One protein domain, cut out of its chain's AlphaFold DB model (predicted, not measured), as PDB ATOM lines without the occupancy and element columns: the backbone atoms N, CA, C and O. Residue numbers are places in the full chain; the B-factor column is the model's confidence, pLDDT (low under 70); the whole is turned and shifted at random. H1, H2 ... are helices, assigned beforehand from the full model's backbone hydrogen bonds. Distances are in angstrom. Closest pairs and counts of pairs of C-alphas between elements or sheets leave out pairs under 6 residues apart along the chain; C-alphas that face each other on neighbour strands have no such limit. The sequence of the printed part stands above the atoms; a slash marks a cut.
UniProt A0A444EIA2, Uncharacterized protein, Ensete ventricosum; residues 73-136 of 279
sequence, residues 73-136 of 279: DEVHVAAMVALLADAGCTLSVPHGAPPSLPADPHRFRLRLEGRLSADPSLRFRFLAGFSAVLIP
ATOM      1  N   ASP A  73     203.621 271.668 321.448       79.06
ATOM      2  CA  ASP A  73     203.791 270.848 322.638       79.06
ATOM      3  C   ASP A  73     204.826 269.757 322.407       79.06
ATOM      4  O   ASP A  73     205.728 269.602 323.228       79.06
ATOM      5  N   GLU A  74     204.812 269.086 321.254       84.12
ATOM      6  CA  GLU A  74     205.841 268.096 320.909       84.12
ATOM      7  C   GLU A  74     207.256 268.691 320.930       84.12
ATOM      8  O   GLU A  74     208.195 268.070 321.435       84.12
ATOM      9  N   VAL A  75     207.424 269.922 320.436       89.38
ATOM     10  CA  VAL A  75     208.719 270.620 320.449       89.38
ATOM     11  C   VAL A  75     209.136 270.971 321.877       89.38
ATOM     12  O   VAL A  75     210.311 270.827 322.235       89.38
ATOM     13  N   HIS A  76     208.199 271.416 322.714       88.94
ATOM     14  CA  HIS A  76     208.457 271.717 324.121       88.94
ATOM     15  C   HIS A  76     208.789 270.460 324.933       88.94
ATOM     16  O   HIS A  76     209.749 270.469 325.707       88.94
ATOM     17  N   VAL A  77     208.075 269.358 324.700       88.25
ATOM     18  CA  VAL A  77     208.342 268.047 325.301       88.25
ATOM     19  C   VAL A  77     209.707 267.526 324.867       88.25
ATOM     20  O   VAL A  77     210.506 267.138 325.718       88.25
ATOM     21  N   ALA A  78     210.040 267.584 323.574       88.31
ATOM     22  CA  ALA A  78     211.349 267.169 323.075       88.31
ATOM     23  C   ALA A  78     212.488 267.992 323.700       88.31
ATOM     24  O   ALA A  78     213.504 267.430 324.116       88.31
ATOM     25  N   ALA A  79     212.310 269.311 323.829       89.44
ATOM     26  CA  ALA A  79     213.278 270.186 324.488       89.44
ATOM     27  C   ALA A  79     213.440 269.855 325.982       89.44
ATOM     28  O   ALA A  79     214.567 269.814 326.482       89.44
ATOM     29  N   MET A  80     212.337 269.587 326.689       91.12
ATOM     30  CA  MET A  80     212.358 269.158 328.088       91.12
ATOM     31  C   MET A  80     213.105 267.826 328.246       91.12
ATOM     32  O   MET A  80     214.014 267.726 329.070       91.12
ATOM     33  N   VAL A  81     212.763 266.815 327.442       88.75
ATOM     34  CA  VAL A  81     213.391 265.484 327.481       88.75
ATOM     35  C   VAL A  81     214.883 265.571 327.164       88.75
ATOM     36  O   VAL A  81     215.684 264.956 327.865       88.75
ATOM     37  N   ALA A  82     215.279 266.371 326.169       88.50
ATOM     38  CA  ALA A  82     216.687 266.599 325.845       88.50
ATOM     39  C   ALA A  82     217.445 267.257 327.009       88.50
ATOM     40  O   ALA A  82     218.543 266.822 327.352       88.50
ATOM     41  N   LEU A  83     216.846 268.255 327.673       90.25
ATOM     42  CA  LEU A  83     217.460 268.914 328.829       90.25
ATOM     43  C   LEU A  83     217.639 267.955 330.015       90.25
ATOM     44  O   LEU A  83     218.679 267.977 330.678       90.25
ATOM     45  N   LEU A  84     216.641 267.110 330.277       89.25
ATOM     46  CA  LEU A  84     216.720 266.082 331.313       89.25
ATOM     47  C   LEU A  84     217.800 265.049 330.973       89.25
ATOM     48  O   LEU A  84     218.612 264.720 331.842       89.25
ATOM     49  N   ALA A  85     217.881 264.613 329.713       86.88
ATOM     50  CA  ALA A  85     218.884 263.658 329.248       86.88
ATOM     51  C   ALA A  85     220.311 264.217 329.370       86.88
ATOM     52  O   ALA A  85     221.192 263.531 329.892       86.88
ATOM     53  N   ASP A  86     220.527 265.487 329.005       85.94
ATOM     54  CA  ASP A  86     221.796 266.208 329.204       85.94
ATOM     55  C   ASP A  86     222.210 266.269 330.684       85.94
ATOM     56  O   ASP A  86     223.400 266.324 331.027       85.94
ATOM     57  N   ALA A  87     221.231 266.295 331.588       84.19
ATOM     58  CA  ALA A  87     221.455 266.281 333.027       84.19
ATOM     59  C   ALA A  87     221.605 264.859 333.607       84.19
ATOM     60  O   ALA A  87     222.032 264.721 334.753       84.19
ATOM     61  N   GLY A  88     221.363 263.812 332.811       81.06
ATOM     62  CA  GLY A  88     221.484 262.409 333.212       81.06
ATOM     63  C   GLY A  88     220.178 261.767 333.685       81.06
ATOM     64  O   GLY A  88     220.232 260.778 334.411       81.06
ATOM     65  N   CYS A  89     219.024 262.321 333.303       83.06
ATOM     66  CA  CYS A  89     217.697 261.755 333.546       83.06
ATOM     67  C   CYS A  89     217.011 261.414 332.217       83.06
ATOM     68  O   CYS A  89     216.853 262.273 331.353       83.06
ATOM     69  N   THR A  90     216.578 260.167 332.039       80.31
ATOM     70  CA  THR A  90     215.930 259.723 330.793       80.31
ATOM     71  C   THR A  90     214.477 259.347 331.054       80.31
ATOM     72  O   THR A  90     214.219 258.331 331.699       80.31
ATOM     73  N   LEU A  91     213.539 260.145 330.533       72.44
ATOM     74  CA  LEU A  91     212.092 259.900 330.647       72.44
ATOM     75  C   LEU A  91     211.567 258.880 329.633       72.44
ATOM     76  O   LEU A  91     210.658 258.113 329.929       72.44
ATOM     77  N   SER A  92     212.149 258.865 328.437       62.09
ATOM     78  CA  SER A  92     211.745 257.985 327.344       62.09
ATOM     79  C   SER A  92     213.002 257.375 326.754       62.09
ATOM     80  O   SER A  92     213.885 258.093 326.280       62.09
ATOM     81  N   VAL A  93     213.123 256.054 326.839       56.66
ATOM     82  CA  VAL A  93     214.318 255.346 326.377       56.66
ATOM     83  C   VAL A  93     214.008 254.662 325.046       56.66
ATOM     84  O   VAL A  93     213.064 253.869 324.976       56.66
ATOM     85  N   PRO A  94     214.796 254.894 323.983       47.84
ATOM     86  CA  PRO A  94     214.788 254.008 322.829       47.84
ATOM     87  C   PRO A  94     215.155 252.592 323.299       47.84
ATOM     88  O   PRO A  94     216.152 252.424 323.996       47.84
ATOM     89  N   HIS A  95     214.380 251.578 322.904       50.06
ATOM     90  CA  HIS A  95     214.614 250.145 323.191       50.06
ATOM     91  C   HIS A  95     214.102 249.579 324.534       50.06
ATOM     92  O   HIS A  95     214.516 248.486 324.917       50.06
ATOM     93  N   GLY A  96     213.162 250.244 325.217       55.19
ATOM     94  CA  GLY A  96     212.382 249.614 326.301       55.19
ATOM     95  C   GLY A  96     213.120 249.422 327.632       55.19
ATOM     96  O   GLY A  96     212.698 248.609 328.453       55.19
ATOM     97  N   ALA A  97     214.219 250.144 327.862       50.75
ATOM     98  CA  ALA A  97     214.831 250.213 329.188       50.75
ATOM     99  C   ALA A  97     213.995 251.114 330.124       50.75
ATOM    100  O   ALA A  97     213.387 252.076 329.646       50.75
ATOM    101  N   PRO A  98     213.962 250.831 331.440       58.06
ATOM    102  CA  PRO A  98     213.186 251.627 332.385       58.06
ATOM    103  C   PRO A  98     213.719 253.069 332.459       58.06
ATOM    104  O   PRO A  98     214.931 253.274 332.313       58.06
ATOM    105  N   PRO A  99     212.849 254.068 332.704       66.31
ATOM    106  CA  PRO A  99     213.279 255.444 332.916       66.31
ATOM    107  C   PRO A  99     214.307 255.502 334.049       66.31
ATOM    108  O   PRO A  99     214.167 254.837 335.078       66.31
ATOM    109  N   SER A 100     215.373 256.277 333.843       72.38
ATOM    110  CA  SER A 100     216.473 256.371 334.799       72.38
ATOM    111  C   SER A 100     216.440 257.713 335.515       72.38
ATOM    112  O   SER A 100     216.441 258.783 334.898       72.38
ATOM    113  N   LEU A 101     216.381 257.641 336.845       74.44
ATOM    114  CA  LEU A 101     216.629 258.782 337.711       74.44
ATOM    115  C   LEU A 101     218.140 259.048 337.781       74.44
ATOM    116  O   LEU A 101     218.936 258.106 337.695       74.44
ATOM    117  N   PRO A 102     218.548 260.316 337.944       74.75
ATOM    118  CA  PRO A 102     219.954 260.673 338.027       74.75
ATOM    119  C   PRO A 102     220.622 259.972 339.215       74.75
ATOM    120  O   PRO A 102     220.112 259.987 340.333       74.75
ATOM    121  N   ALA A 103     221.803 259.392 338.984       74.81
ATOM    122  CA  ALA A 103     222.576 258.712 340.030       74.81
ATOM    123  C   ALA A 103     223.050 259.659 341.155       74.81
ATOM    124  O   ALA A 103     223.340 259.203 342.258       74.81
ATOM    125  N   ASP A 104     223.134 260.964 340.872       83.75
ATOM    126  CA  ASP A 104     223.463 262.029 341.825       83.75
ATOM    127  C   ASP A 104     222.440 263.179 341.683       83.75
ATOM    128  O   ASP A 104     222.593 264.036 340.799       83.75
ATOM    129  N   PRO A 105     221.389 263.206 342.530       84.00
ATOM    130  CA  PRO A 105     220.350 264.238 342.503       84.00
ATOM    131  C   PRO A 105     220.896 265.653 342.707       84.00
ATOM    132  O   PRO A 105     220.403 266.603 342.102       84.00
ATOM    133  N   HIS A 106     221.959 265.808 343.501       86.81
ATOM    134  CA  HIS A 106     222.529 267.117 343.801       86.81
ATOM    135  C   HIS A 106     223.230 267.718 342.578       86.81
ATOM    136  O   HIS A 106     223.024 268.886 342.241       86.81
ATOM    137  N   ARG A 107     224.033 266.919 341.861       88.19
ATOM    138  CA  ARG A 107     224.656 267.363 340.598       88.19
ATOM    139  C   ARG A 107     223.628 267.652 339.517       88.19
ATOM    140  O   ARG A 107     223.802 268.607 338.759       88.19
ATOM    141  N   PHE A 108     222.581 266.838 339.449       89.25
ATOM    142  CA  PHE A 108     221.469 267.043 338.529       89.25
ATOM    143  C   PHE A 108     220.768 268.383 338.793       89.25
ATOM    144  O   PHE A 108     220.656 269.201 337.877       89.25
ATOM    145  N   ARG A 109     220.403 268.648 340.053       90.25
ATOM    146  CA  ARG A 109     219.774 269.897 340.509       90.25
ATOM    147  C   ARG A 109     220.609 271.121 340.144       90.25
ATOM    148  O   ARG A 109     220.111 272.002 339.450       90.25
ATOM    149  N   LEU A 110     221.895 271.134 340.508       90.19
ATOM    150  CA  LEU A 110     222.800 272.253 340.210       90.19
ATOM    151  C   LEU A 110     222.939 272.527 338.707       90.19
ATOM    152  O   LEU A 110     223.014 273.680 338.281       90.19
ATOM    153  N   ARG A 111     222.986 271.473 337.886       91.19
ATOM    154  CA  ARG A 111     223.096 271.619 336.430       91.19
ATOM    155  C   ARG A 111     221.821 272.211 335.829       91.19
ATOM    156  O   ARG A 111     221.924 273.084 334.967       91.19
ATOM    157  N   LEU A 112     220.649 271.749 336.266       92.75
ATOM    158  CA  LEU A 112     219.371 272.315 335.832       92.75
ATOM    159  C   LEU A 112     219.228 273.764 336.283       92.75
ATOM    160  O   LEU A 112     218.925 274.622 335.461       92.75
ATOM    161  N   GLU A 113     219.511 274.047 337.551       93.50
ATOM    162  CA  GLU A 113     219.430 275.388 338.123       93.50
ATOM    163  C   GLU A 113     220.313 276.380 337.362       93.50
ATOM    164  O   GLU A 113     219.831 277.433 336.946       93.50
ATOM    165  N   GLY A 114     221.567 276.016 337.068       93.31
ATOM    166  CA  GLY A 114     222.470 276.858 336.283       93.31
ATOM    167  C   GLY A 114     221.965 277.138 334.862       93.31
ATOM    168  O   GLY A 114     222.019 278.278 334.405       93.31
ATOM    169  N   ARG A 115     221.430 276.128 334.159       92.81
ATOM    170  CA  ARG A 115     220.918 276.303 332.784       92.81
ATOM    171  C   ARG A 115     219.611 277.090 332.735       92.81
ATOM    172  O   ARG A 115     219.457 277.949 331.872       92.81
ATOM    173  N   LEU A 116     218.684 276.802 333.643       94.19
ATOM    174  CA  LEU A 116     217.360 277.427 333.688       94.19
ATOM    175  C   LEU A 116     217.414 278.858 334.235       94.19
ATOM    176  O   LEU A 116     216.579 279.675 333.857       94.19
ATOM    177  N   SER A 117     218.403 279.175 335.078       94.25
ATOM    178  CA  SER A 117     218.676 280.556 335.503       94.25
ATOM    179  C   SER A 117     219.291 281.391 334.381       94.25
ATOM    180  O   SER A 117     219.002 282.578 334.272       94.25
ATOM    181  N   ALA A 118     220.142 280.783 333.547       94.75
ATOM    182  CA  ALA A 118     220.845 281.489 332.477       94.75
ATOM    183  C   ALA A 118     219.968 281.766 331.245       94.75
ATOM    184  O   ALA A 118     220.169 282.779 330.577       94.75
ATOM    185  N   ASP A 119     219.014 280.883 330.931       94.69
ATOM    186  CA  ASP A 119     218.168 280.992 329.737       94.69
ATOM    187  C   ASP A 119     216.664 280.964 330.089       94.69
ATOM    188  O   ASP A 119     216.071 279.890 330.261       94.69
ATOM    189  N   PRO A 120     216.000 282.139 330.133       93.62
ATOM    190  CA  PRO A 120     214.560 282.238 330.370       93.62
ATOM    191  C   PRO A 120     213.702 281.542 329.305       93.62
ATOM    192  O   PRO A 120     212.615 281.056 329.624       93.62
ATOM    193  N   SER A 121     214.174 281.469 328.055       93.50
ATOM    194  CA  SER A 121     213.443 280.814 326.962       93.50
ATOM    195  C   SER A 121     213.476 279.301 327.129       93.50
ATOM    196  O   SER A 121     212.459 278.633 326.951       93.50
ATOM    197  N   LEU A 122     214.631 278.746 327.508       93.50
ATOM    198  CA  LEU A 122     214.754 277.333 327.864       93.50
ATOM    199  C   LEU A 122     213.864 276.989 329.058       93.50
ATOM    200  O   LEU A 122     213.171 275.974 329.018       93.50
ATOM    201  N   ARG A 123     213.830 277.852 330.079       94.69
ATOM    202  CA  ARG A 123     212.945 277.687 331.236       94.69
ATOM    203  C   ARG A 123     211.473 277.632 330.840       94.69
ATOM    204  O   ARG A 123     210.765 276.735 331.286       94.69
ATOM    205  N   PHE A 124     211.028 278.544 329.980       94.06
ATOM    206  CA  PHE A 124     209.658 278.534 329.469       94.06
ATOM    207  C   PHE A 124     209.338 277.234 328.716       94.06
ATOM    208  O   PHE A 124     208.356 276.570 329.037       94.06
ATOM    209  N   ARG A 125     210.198 276.820 327.772       93.31
ATOM    210  CA  ARG A 125     210.006 275.573 327.003       93.31
ATOM    211  C   ARG A 125     209.983 274.339 327.899       93.31
ATOM    212  O   ARG A 125     209.185 273.440 327.667       93.31
ATOM    213  N   PHE A 126     210.845 274.305 328.916       93.94
ATOM    214  CA  PHE A 126     210.876 273.225 329.896       93.94
ATOM    215  C   PHE A 126     209.548 273.121 330.649       93.94
ATOM    216  O   PHE A 126     208.985 272.038 330.732       93.94
ATOM    217  N   LEU A 127     209.031 274.242 331.160       93.50
ATOM    218  CA  LEU A 127     207.772 274.277 331.912       93.50
ATOM    219  C   LEU A 127     206.560 273.929 331.037       93.50
ATOM    220  O   LEU A 127     205.676 273.209 331.497       93.50
ATOM    221  N   ALA A 128     206.538 274.387 329.783       91.31
ATOM    222  CA  ALA A 128     205.512 274.013 328.810       91.31
ATOM    223  C   ALA A 128     205.538 272.500 328.527       91.31
ATOM    224  O   ALA A 128     204.520 271.826 328.666       91.31
ATOM    225  N   GLY A 129     206.722 271.944 328.244       88.81
ATOM    226  CA  GLY A 129     206.889 270.506 328.020       88.81
ATOM    227  C   GLY A 129     206.541 269.672 329.254       88.81
ATOM    228  O   GLY A 129     205.911 268.626 329.135       88.81
ATOM    229  N   PHE A 130     206.891 270.155 330.450       88.88
ATOM    230  CA  PHE A 130     206.552 269.486 331.704       88.88
ATOM    231  C   PHE A 130     205.043 269.446 331.926       88.88
ATOM    232  O   PHE A 130     204.514 268.390 332.254       88.88
ATOM    233  N   SER A 131     204.343 270.555 331.678       87.12
ATOM    234  CA  SER A 131     202.881 270.619 331.772       87.12
ATOM    235  C   SER A 131     202.185 269.641 330.821       87.12
ATOM    236  O   SER A 131     201.181 269.045 331.204       87.12
ATOM    237  N   ALA A 132     202.714 269.457 329.608       82.69
ATOM    238  CA  ALA A 132     202.162 268.520 328.628       82.69
ATOM    239  C   ALA A 132     202.352 267.047 329.047       82.69
ATOM    240  O   ALA A 132     201.460 266.226 328.845       82.69
ATOM    241  N   VAL A 133     203.485 266.710 329.680       77.88
ATOM    242  CA  VAL A 133     203.793 265.340 330.153       77.88
ATOM    243  C   VAL A 133     203.170 265.027 331.517       77.88
ATOM    244  O   VAL A 133     203.042 263.860 331.882       77.88
ATOM    245  N   LEU A 134     202.740 266.039 332.273       73.38
ATOM    246  CA  LEU A 134     202.127 265.865 333.594       73.38
ATOM    247  C   LEU A 134     200.783 265.098 333.549       73.38
ATOM    248  O   LEU A 134     200.231 264.763 334.594       73.38
ATOM    249  N   ILE A 135     200.271 264.781 332.356       49.03
ATOM    250  CA  ILE A 135     199.074 263.972 332.111       49.03
ATOM    251  C   ILE A 135     199.501 262.583 331.594       49.03
ATOM    252  O   ILE A 135     200.117 262.525 330.531       49.03
ATOM    253  N   PRO A 136     199.116 261.439 332.193       44.91
ATOM    254  CA  PRO A 136     198.779 261.111 333.578       44.91
ATOM    255  C   PRO A 136     200.003 260.551 334.329       44.91
ATOM    256  O   PRO A 136     200.949 260.048 333.721       44.91
TER     257      PRO A 136
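What this domain is: This is residues 73 to 136 of the 279 residues of an uncharacterized protein of Ensete ventricosum (UniProt A0A444EIA2). Three helices make the sides of a triangle: H3 crosses H1, H2 and H3 meet at a corner, and the end of H1 comes near the first part of H2. The long link between H1 and H2, residues 88 to 104, makes a wide loop that reaches out to Gly 96. The printed part has 64 residues with three named helices, in the order H1, H2, H3, and no named strand; the class is all helix. It is compact, with a radius of gyration of the C-alphas of 11.8 A, and spans 33 by 28 by 18 A.

How they stand to each other: H1, residues 73 to 87, and H3, residues 120 to 133, touch; their closest C-alphas, those of Val 77 and Gly 129, are 3.9 A apart. Their lines are about perpendicular, but only just, at 72 degrees. H1 and H2, residues 105 to 118, only just touch, with 3 pairs of C-alphas within 8 A, by residue 87 of H1 alone and residues 108 to 112 of H2 alone. The closest C-alphas there are those of Ala 87 and Phe 108, 5.6 A apart. H1 and H2 run opposite ways at a steep tilt of 53 degrees. H2 and H3 touch only at the corner by their link, with residues 115 to 117 of H2 and residues 122 to 123 of H3 alone; the closest C-alphas, those of Leu 116 and Arg 123, are 5.1 A apart. They run opposite ways at a steep tilt of 55 degrees. In H1, H2 and H3 every O i to N i+4 pair is within hydrogen-bond range.

Where its parts are: H1 begins at C-alpha 73 (203.791, 270.848, 322.638) and is 21.0 A long. H2 begins at C-alpha 105 (220.350, 264.238, 342.503), and H3 ends at C-alpha 133 (203.793, 265.340, 330.153); each is 20.0 A long.

The domain as a whole: The C-alphas farthest apart, those of Gly 96 and Ala 118, are 33.6 A apart. The printed part has no cut. The link from H1 to H2 is long, with 17 residues, and that from H2 to H3 is tight, with 1. The mean pLDDT of the printed part is 82.2; residues 92 to 99 and 135 to 136 are under 70.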